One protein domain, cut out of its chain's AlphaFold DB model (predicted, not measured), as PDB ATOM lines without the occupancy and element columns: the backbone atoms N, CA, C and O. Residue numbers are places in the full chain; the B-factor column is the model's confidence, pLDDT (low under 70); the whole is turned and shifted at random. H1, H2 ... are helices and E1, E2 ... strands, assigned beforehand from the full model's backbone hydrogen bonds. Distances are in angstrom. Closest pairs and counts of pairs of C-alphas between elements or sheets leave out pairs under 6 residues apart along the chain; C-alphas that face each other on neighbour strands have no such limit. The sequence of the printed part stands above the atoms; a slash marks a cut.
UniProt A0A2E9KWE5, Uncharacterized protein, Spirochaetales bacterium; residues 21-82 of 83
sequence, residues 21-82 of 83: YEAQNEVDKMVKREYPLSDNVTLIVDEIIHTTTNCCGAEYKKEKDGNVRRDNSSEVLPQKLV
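AT A GLANCE: This is residues 21 to 82 of the 83 residues of an uncharacterized protein of Spirochaetales bacterium (UniProt A0A2E9KWE5). Two small two-stranded hairpins lie far from each other at the two ends of a loose, drawn-out model, and a short helix, H1, and a long unnamed stretch, residues 45 to 57, bridge the space between them. The hairpin E1 and E2 runs out along the longest axis as an arm, the hairpin E3 and E4 runs across that axis at the other end with the first residues of H1 near it, and residues 77 to 82 stick out as a free tail. The printed part has 62 residues with one named helix and four named strands, in the order H1, E1, E2, E3, E4; both sheets, E1 - E2 and E3 - E4, are antiparallel. The class is mixed, helices and strands, with 27 residues, under half, in named elements. The whole is loose, with a radius of gyration of the C-alphas of 14.8 A and spans of 43 by 30 by 24 A.

HOW THE PARTS SIT: Look first at E3, residues 58 to 62, and E4, residues 68 to 72, a hairpin of antiparallel strands at 154 degrees. There N 59 and O 71 are 2.9 A apart and N 71 and O 59 are 2.8 A apart, both within hydrogen-bond range. Next find H1, residues 21 to 28, in which every O i to N i+4 pair is within hydrogen-bond range. Its closest C-alpha to E3 is that of Tyr 21, 6.6 A from that of Tyr 60, the one pair within 8 A. H1 and E4 are apart, but only just, at 8.4 A. Then go out to E1, residues 34 to 38, and E2, residues 41 to 44, a hairpin of antiparallel strands at 153 degrees. N 35 and O 43 are 2.8 A apart, and so are N 43 and O 35, within hydrogen-bond range. E1 is apart from E3 and E4, and E2 is apart from H1, E3 and E4.

IN THESE COORDINATES: Find C-alpha 58 at (-31.349, 26.933, -1.205), where E3 begins; it runs 13.3 A to C-alpha 62. E4 returns over 13.0 A and ends at C-alpha 72, at (-33.663, 27.476, -5.031). H1 begins at C-alpha 21, at (-24.364, 20.796, 0.890), and measures 10.6 A to C-alpha 28. E1 covers 11.9 A from C-alpha 34 to C-alpha 38, and E2 covers 9.9 A from C-alpha 41 to C-alpha 44.

THE WHOLE: The two C-alphas farthest apart are those of Asn 40 and Asp 65, at 45.4 A. The printed part has no cut. The link from E2 to E3, 13 residues, is long; the links H1 to E1, E1 to E2 and E3 to E4 are tight. Residues 77 to 82 stand free. The mean pLDDT of the printed part is 72.9, and you will find values under 70 at residues 50 to 59 and 71 to 82.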
ATOM      1  N   TYR A  21     -23.382  21.841   0.600       82.38
ATOM      2  CA  TYR A  21     -24.364  20.796   0.890       82.38
ATOM      3  C   TYR A  21     -24.154  20.145   2.265       82.38
ATOM      4  O   TYR A  21     -25.090  19.989   3.049       82.38
ATOM      5  N   GLU A  22     -22.918  19.753   2.566       85.25
ATOM      6  CA  GLU A  22     -22.550  19.173   3.857       85.25
ATOM      7  C   GLU A  22     -22.783  20.166   4.998       85.25
ATOM      8  O   GLU A  22     -23.343  19.795   6.027       85.25
ATOM      9  N   ALA A  23     -22.421  21.435   4.791       87.50
ATOM     10  CA  ALA A  23     -22.628  22.502   5.757       87.50
ATOM     11  C   ALA A  23     -24.115  22.693   6.074       87.50
ATOM     12  O   ALA A  23     -24.480  22.726   7.248       87.50
ATOM     13  N   GLN A  24     -24.977  22.762   5.053       83.06
ATOM     14  CA  GLN A  24     -26.419  22.878   5.272       83.06
ATOM     15  C   GLN A  24     -26.992  21.663   6.006       83.06
ATOM     16  O   GLN A  24     -27.712  21.842   6.982       83.06
ATOM     17  N   ASN A  25     -26.605  20.442   5.624       85.56
ATOM     18  CA  ASN A  25     -27.055  19.231   6.315       85.56
ATOM     19  C   ASN A  25     -26.646  19.192   7.793       85.56
ATOM     20  O   ASN A  25     -27.412  18.707   8.624       85.56
ATOM     21  N   GLU A  26     -25.432  19.628   8.141       87.44
ATOM     22  CA  GLU A  26     -25.011  19.670   9.547       87.44
ATOM     23  C   GLU A  26     -25.774  20.738  10.336       87.44
ATOM     24  O   GLU A  26     -26.162  20.493  11.479       87.44
ATOM     25  N   VAL A  27     -26.048  21.890   9.718       86.12
ATOM     26  CA  VAL A  27     -26.853  22.957  10.323       86.12
ATOM     27  C   VAL A  27     -28.315  22.521  10.492       86.12
ATOM     28  O   VAL A  27     -28.898  22.755  11.547       86.12
ATOM     29  N   ASP A  28     -28.898  21.794   9.537       85.38
ATOM     30  CA  ASP A  28     -30.272  21.279   9.631       85.38
ATOM     31  C   ASP A  28     -30.468  20.310  10.800       85.38
ATOM     32  O   ASP A  28     -31.524  20.291  11.435       85.38
ATOM     33  N   LYS A  29     -29.434  19.541  11.163       85.19
ATOM     34  CA  LYS A  29     -29.467  18.675  12.354       85.19
ATOM     35  C   LYS A  29     -29.558  19.457  13.667       85.19
ATOM     36  O   LYS A  29     -29.743  18.836  14.717       85.19
ATOM     37  N   MET A  30     -29.382  20.779  13.640       85.62
ATOM     38  CA  MET A  30     -29.545  21.627  14.818       85.62
ATOM     39  C   MET A  30     -31.013  21.919  15.130       85.62
ATOM     40  O   MET A  30     -31.345  22.191  16.286       85.62
ATOM     41  N   VAL A  31     -31.902  21.813  14.139       86.31
ATOM     42  CA  VAL A  31     -33.338  22.050  14.316       86.31
ATOM     43  C   VAL A  31     -33.925  21.046  15.312       86.31
ATOM     44  O   VAL A  31     -33.693  19.841  15.220       86.31
ATOM     45  N   LYS A  32     -34.714  21.547  16.267       81.44
ATOM     46  CA  LYS A  32     -35.369  20.806  17.359       81.44
ATOM     47  C   LYS A  32     -34.412  20.038  18.270       81.44
ATOM     48  O   LYS A  32     -34.847  19.170  19.027       81.44
ATOM     49  N   ARG A  33     -33.118  20.353  18.219       85.00
ATOM     50  CA  ARG A  33     -32.117  19.791  19.118       85.00
ATOM     51  C   ARG A  33     -31.919  20.702  20.324       85.00
ATOM     52  O   ARG A  33     -31.921  21.925  20.201       85.00
ATOM     53  N   GLU A  34     -31.745  20.086  21.487       87.06
ATOM     54  CA  GLU A  34     -31.448  20.778  22.740       87.06
ATOM     55  C   GLU A  34     -29.942  21.031  22.878       87.06
ATOM     56  O   GLU A  34     -29.123  20.118  22.739       87.06
ATOM     57  N   TYR A  35     -29.588  22.277  23.178       86.88
ATOM     58  CA  TYR A  35     -28.223  22.738  23.401       86.88
ATOM     59  C   TYR A  35     -28.105  23.358  24.796       86.88
ATOM     60  O   TYR A  35     -28.601  24.467  25.011       86.88
ATOM     61  N   PRO A  36     -27.463  22.684  25.763       88.31
ATOM     62  CA  PRO A  36     -27.232  23.269  27.078       88.31
ATOM     63  C   PRO A  36     -26.213  24.410  26.958       88.31
ATOM     64  O   PRO A  36     -25.069  24.188  26.563       88.31
ATOM     65  N   LEU A  37     -26.626  25.638  27.280       84.19
ATOM     66  CA  LEU A  37     -25.746  26.815  27.301       84.19
ATOM     67  C   LEU A  37     -25.172  27.076  28.700       84.19
ATOM     68  O   LEU A  37     -24.087  27.632  28.836       84.19
ATOM     69  N   SER A  38     -25.910  26.693  29.742       86.69
ATOM     70  CA  SER A  38     -25.490  26.735  31.147       86.69
ATOM     71  C   SER A  38     -26.303  25.719  31.951       86.69
ATOM     72  O   SER A  38     -27.264  25.159  31.426       86.69
ATOM     73  N   ASP A  39     -25.987  25.546  33.237       82.50
ATOM     74  CA  ASP A  39     -26.676  24.604  34.137       82.50
ATOM     75  C   ASP A  39     -28.206  24.790  34.198       82.50
ATOM     76  O   ASP A  39     -28.929  23.862  34.547       82.50
ATOM     77  N   ASN A  40     -28.708  25.981  33.845       83.50
ATOM     78  CA  ASN A  40     -30.124  26.341  33.953       83.50
ATOM     79  C   ASN A  40     -30.769  26.775  32.627       83.50
ATOM     80  O   ASN A  40     -31.947  27.135  32.620       83.50
ATOM     81  N   VAL A  41     -30.016  26.805  31.520       84.44
ATOM     82  CA  VAL A  41     -30.504  27.332  30.236       84.44
ATOM     83  C   VAL A  41     -30.199  26.354  29.115       84.44
ATOM     84  O   VAL A  41     -29.037  26.114  28.783       84.44
ATOM     85  N   THR A  42     -31.264  25.877  28.483       85.94
ATOM     86  CA  THR A  42     -31.222  25.074  27.263       85.94
ATOM     87  C   THR A  42     -31.747  25.913  26.108       85.94
ATOM     88  O   THR A  42     -32.824  26.501  26.195       85.94
ATOM     89  N   LEU A  43     -30.981  25.969  25.025       84.00
ATOM     90  CA  LEU A  43     -31.397  26.534  23.750       84.00
ATOM     91  C   LEU A  43     -32.008  25.425  22.891       84.00
ATOM     92  O   LEU A  43     -31.458  24.330  22.804       84.00
ATOM     93  N   ILE A  44     -33.115  25.731  22.225       84.88
ATOM     94  CA  ILE A  44     -33.698  24.891  21.182       84.88
ATOM     95  C   ILE A  44     -33.791  25.746  19.925       84.88
ATOM     96  O   ILE A  44     -34.272  26.877  19.978       84.88
ATOM     97  N   VAL A  45     -33.299  25.224  18.805       83.81
ATOM     98  CA  VAL A  45     -33.419  25.896  17.508       83.81
ATOM     99  C   VAL A  45     -34.705  25.415  16.845       83.81
ATOM    100  O   VAL A  45     -34.759  24.290  16.363       83.81
ATOM    101  N   ASP A  46     -35.759  26.230  16.842       78.62
ATOM    102  CA  ASP A  46     -37.058  25.819  16.284       78.62
ATOM    103  C   ASP A  46     -37.086  25.816  14.748       78.62
ATOM    104  O   ASP A  46     -37.720  24.952  14.137       78.62
ATOM    105  N   GLU A  47     -36.388  26.765  14.123       74.44
ATOM    106  CA  GLU A  47     -36.356  26.964  12.674       74.44
ATOM    107  C   GLU A  47     -35.007  27.557  12.250       74.44
ATOM    108  O   GLU A  47     -34.387  28.315  12.999       74.44
ATOM    109  N   ILE A  48     -34.552  27.210  11.044       75.88
ATOM    110  CA  ILE A  48     -33.352  27.770  10.418       75.88
ATOM    111  C   ILE A  48     -33.728  28.259   9.025       75.88
ATOM    112  O   ILE A  48     -34.375  27.547   8.262       75.88
ATOM    113  N   ILE A  49     -33.294  29.473   8.692       73.56
ATOM    114  CA  ILE A  49     -33.410  30.032   7.346       73.56
ATOM    115  C   ILE A  49     -32.024  29.996   6.709       73.56
ATOM    116  O   ILE A  49     -31.094  30.641   7.195       73.56
ATOM    117  N   HIS A  50     -31.888  29.258   5.610       68.31
ATOM    118  CA  HIS A  50     -30.618  29.128   4.900       68.31
ATOM    119  C   HIS A  50     -30.337  30.347   4.026       68.31
ATOM    120  O   HIS A  50     -31.071  30.653   3.084       68.31
ATOM    121  N   THR A  51     -29.225  31.020   4.300       67.12
ATOM    122  CA  THR A  51     -28.654  32.058   3.437       67.12
ATOM    123  C   THR A  51     -27.201  31.707   3.162       67.12
ATOM    124  O   THR A  51     -26.416  31.590   4.103       67.12
ATOM    125  N   THR A  52     -26.830  31.537   1.897       65.94
ATOM    126  CA  THR A  52     -25.446  31.283   1.482       65.94
ATOM    127  C   THR A  52     -24.940  32.442   0.631       65.94
ATOM    128  O   THR A  52     -25.715  33.262   0.138       65.94
ATOM    129  N   THR A  53     -23.626  32.517   0.416       66.56
ATOM    130  CA  THR A  53     -23.038  33.473  -0.540       66.56
ATOM    131  C   THR A  53     -23.550  33.268  -1.968       66.56
ATOM    132  O   THR A  53     -23.396  34.157  -2.798       66.56
ATOM    133  N   ASN A  54     -24.141  32.101  -2.253       64.56
ATOM    134  CA  ASN A  54     -24.551  31.694  -3.588       64.56
ATOM    135  C   ASN A  54     -26.057  31.877  -3.822       64.56
ATOM    136  O   ASN A  54     -26.452  32.025  -4.976       64.56
ATOM    137  N   CYS A  55     -26.903  31.838  -2.784       61.75
ATOM    138  CA  CYS A  55     -28.306  32.265  -2.845       61.75
ATOM    139  C   CYS A  55     -28.964  32.369  -1.451       61.75
ATOM    140  O   CYS A  55     -28.459  31.861  -0.450       61.75
ATOM    141  N   CYS A  56     -30.156  32.969  -1.410       64.88
ATOM    142  CA  CYS A  56     -31.060  32.892  -0.264       64.88
ATOM    143  C   CYS A  56     -32.068  31.750  -0.476       64.88
ATOM    144  O   CYS A  56     -32.720  31.693  -1.519       64.88
ATOM    145  N   GLY A  57     -32.212  30.860   0.509       61.53
ATOM    146  CA  GLY A  57     -33.211  29.791   0.500       61.53
ATOM    147  C   GLY A  57     -32.909  28.633  -0.456       61.53
ATOM    148  O   GLY A  57     -33.829  28.116  -1.087       61.53
ATOM    149  N   ALA A  58     -31.643  28.240  -0.617       65.38
ATOM    150  CA  ALA A  58     -31.349  26.933  -1.205       65.38
ATOM    151  C   ALA A  58     -31.747  25.829  -0.225       65.38
ATOM    152  O   ALA A  58     -31.288  25.837   0.915       65.38
ATOM    153  N   GLU A  59     -32.536  24.874  -0.701       68.25
ATOM    154  CA  GLU A  59     -32.708  23.566  -0.080       68.25
ATOM    155  C   GLU A  59     -31.988  22.529  -0.938       68.25
ATOM    156  O   GLU A  59     -32.103  22.534  -2.165       68.25
ATOM    157  N   TYR A  60     -31.279  21.594  -0.314       71.12
ATOM    158  CA  TYR A  60     -30.711  20.460  -1.034       71.12
ATOM    159  C   TYR A  60     -31.449  19.186  -0.654       71.12
ATOM    160  O   TYR A  60     -31.577  18.843   0.521       71.12
ATOM    161  N   LYS A  61     -31.904  18.444  -1.663       70.31
ATOM    162  CA  LYS A  61     -32.596  17.167  -1.485       70.31
ATOM    163  C   LYS A  61     -31.772  16.048  -2.103       70.31
ATOM    164  O   LYS A  61     -31.269  16.173  -3.219       70.31
ATOM    165  N   LYS A  62     -31.637  14.938  -1.370       73.38
ATOM    166  CA  LYS A  62     -31.117  13.693  -1.948       73.38
ATOM    167  C   LYS A  62     -32.187  13.075  -2.836       73.38
ATOM    168  O   LYS A  62     -33.305  12.834  -2.382       73.38
ATOM    169  N   GLU A  63     -31.827  12.798  -4.077       77.25
ATOM    170  CA  GLU A  63     -32.652  12.045  -5.009       77.25
ATOM    171  C   GLU A  63     -32.484  10.531  -4.801       77.25
ATOM    172  O   GLU A  63     -31.568  10.051  -4.128       77.25
ATOM    173  N   LYS A  64     -33.430   9.754  -5.346       73.94
ATOM    174  CA  LYS A  64     -33.499   8.291  -5.155       73.94
ATOM    175  C   LYS A  64     -32.331   7.537  -5.795       73.94
ATOM    176  O   LYS A  64     -32.070   6.400  -5.421       73.94
ATOM    177  N   ASP A  65     -31.667   8.156  -6.758       78.81
ATOM    178  CA  ASP A  65     -30.495   7.650  -7.472       78.81
ATOM    179  C   ASP A  65     -29.168   7.970  -6.752       78.81
ATOM    180  O   ASP A  65     -28.106   7.551  -7.206       78.81
ATOM    181  N   GLY A  66     -29.221   8.676  -5.617       73.38
ATOM    182  CA  GLY A  66     -28.047   9.107  -4.861       73.38
ATOM    183  C   GLY A  66     -27.484  10.460  -5.296       73.38
ATOM    184  O   GLY A  66     -26.545  10.940  -4.658       73.38
ATOM    185  N   ASN A  67     -28.061  11.103  -6.317       77.62
ATOM    186  CA  ASN A  67     -27.696  12.463  -6.691       77.62
ATOM    187  C   ASN A  67     -28.235  13.484  -5.683       77.62
ATOM    188  O   ASN A  67     -29.182  13.237  -4.932       77.62
ATOM    189  N   VAL A  68     -27.609  14.659  -5.657       75.31
ATOM    190  CA  VAL A  68     -28.039  15.790  -4.834       75.31
ATOM    191  C   VAL A  68     -28.566  16.875  -5.759       75.31
ATOM    192  O   VAL A  68     -27.827  17.390  -6.599       75.31
ATOM    193  N   ARG A  69     -29.834  17.245  -5.581       77.31
ATOM    194  CA  ARG A  69     -30.458  18.364  -6.284       77.31
ATOM    195  C   ARG A  69     -30.509  19.584  -5.372       77.31
ATOM    196  O   ARG A  69     -30.849  19.465  -4.197       77.31
ATOM    197  N   ARG A  70     -30.184  20.749  -5.932       71.00
ATOM    198  CA  ARG A  70     -30.366  22.058  -5.300       71.00
ATOM    199  C   ARG A  70     -31.678  22.661  -5.795       71.00
ATOM    200  O   ARG A  70     -31.793  22.939  -6.984       71.00
ATOM    201  N   ASP A  71     -32.618  22.885  -4.889       67.94
ATOM    202  CA  ASP A  71     -33.829  23.661  -5.133       67.94
ATOM    203  C   ASP A  71     -33.585  25.083  -4.617       67.94
ATOM    204  O   ASP A  71     -33.317  25.291  -3.434       67.94
ATOM    205  N   ASN A  72     -33.659  26.087  -5.486       60.12
ATOM    206  CA  ASN A  72     -33.663  27.476  -5.031       60.12
ATOM    207  C   ASN A  72     -35.105  27.890  -4.701       60.12
ATOM    208  O   ASN A  72     -36.025  27.589  -5.460       60.12
ATOM    209  N   SER A  73     -35.312  28.654  -3.626       55.22
ATOM    210  CA  SER A  73     -36.635  29.189  -3.240       55.22
ATOM    211  C   SER A  73     -37.311  30.065  -4.313       55.22
ATOM    212  O   SER A  73     -38.503  30.343  -4.226       55.22
ATOM    213  N   SER A  74     -36.578  30.496  -5.345       51.91
ATOM    214  CA  SER A  74     -37.123  31.161  -6.536       51.91
ATOM    215  C   SER A  74     -37.763  30.202  -7.553       51.91
ATOM    216  O   SER A  74     -38.497  30.654  -8.426       51.91
ATOM    217  N   GLU A  75     -37.497  28.897  -7.459       46.75
ATOM    218  CA  GLU A  75     -38.069  27.855  -8.327       46.75
ATOM    219  C   GLU A  75     -39.229  27.103  -7.664       46.75
ATOM    220  O   GLU A  75     -40.072  26.533  -8.355       46.75
ATOM    221  N   VAL A  76     -39.312  27.118  -6.330       49.41
ATOM    222  CA  VAL A  76     -40.367  26.433  -5.581       49.41
ATOM    223  C   VAL A  76     -40.871  27.355  -4.481       49.41
ATOM    224  O   VAL A  76     -40.317  27.410  -3.387       49.41
ATOM    225  N   LEU A  77     -41.971  28.062  -4.752       47.50
ATOM    226  CA  LEU A  77     -42.787  28.586  -3.664       47.50
ATOM    227  C   LEU A  77     -43.325  27.378  -2.880       47.50
ATOM    228  O   LEU A  77     -43.937  26.490  -3.487       47.50
ATOM    229  N   PRO A  78     -43.135  27.313  -1.551       48.62
ATOM    230  CA  PRO A  78     -43.808  26.324  -0.725       48.62
ATOM    231  C   PRO A  78     -45.303  26.343  -1.055       48.62
ATOM    232  O   PRO A  78     -45.911  27.409  -1.024       48.62
ATOM    233  N   GLN A  79     -45.933  25.196  -1.333       51.09
ATOM    234  CA  GLN A  79     -47.376  25.145  -1.652       51.09
ATOM    235  C   GLN A  79     -48.260  25.771  -0.554       51.09
ATOM    236  O   GLN A  79     -49.388  26.165  -0.816       51.09
ATOM    237  N   LYS A  80     -47.740  25.922   0.671       49.91
ATOM    238  CA  LYS A  80     -48.396  26.665   1.760       49.91
ATOM    239  C   LYS A  80     -48.522  28.177   1.510       49.91
ATOM    240  O   LYS A  80     -49.341  28.814   2.164       49.91
ATOM    241  N   LEU A  81     -47.710  28.737   0.616       45.09
ATOM    242  CA  LEU A  81     -47.677  30.153   0.242       45.09
ATOM    243  C   LEU A  81     -48.352  30.429  -1.110       45.09
ATOM    244  O   LEU A  81     -48.589  31.588  -1.435       45.09
ATOM    245  N   VAL A  82     -48.698  29.389  -1.873       41.88
ATOM    246  CA  VAL A  82     -49.516  29.499  -3.087       41.88
ATOM    247  C   VAL A  82     -50.981  29.320  -2.676       41.88
ATOM    248  O   VAL A  82     -51.502  28.207  -2.659       41.88
TER     249      VAL A  82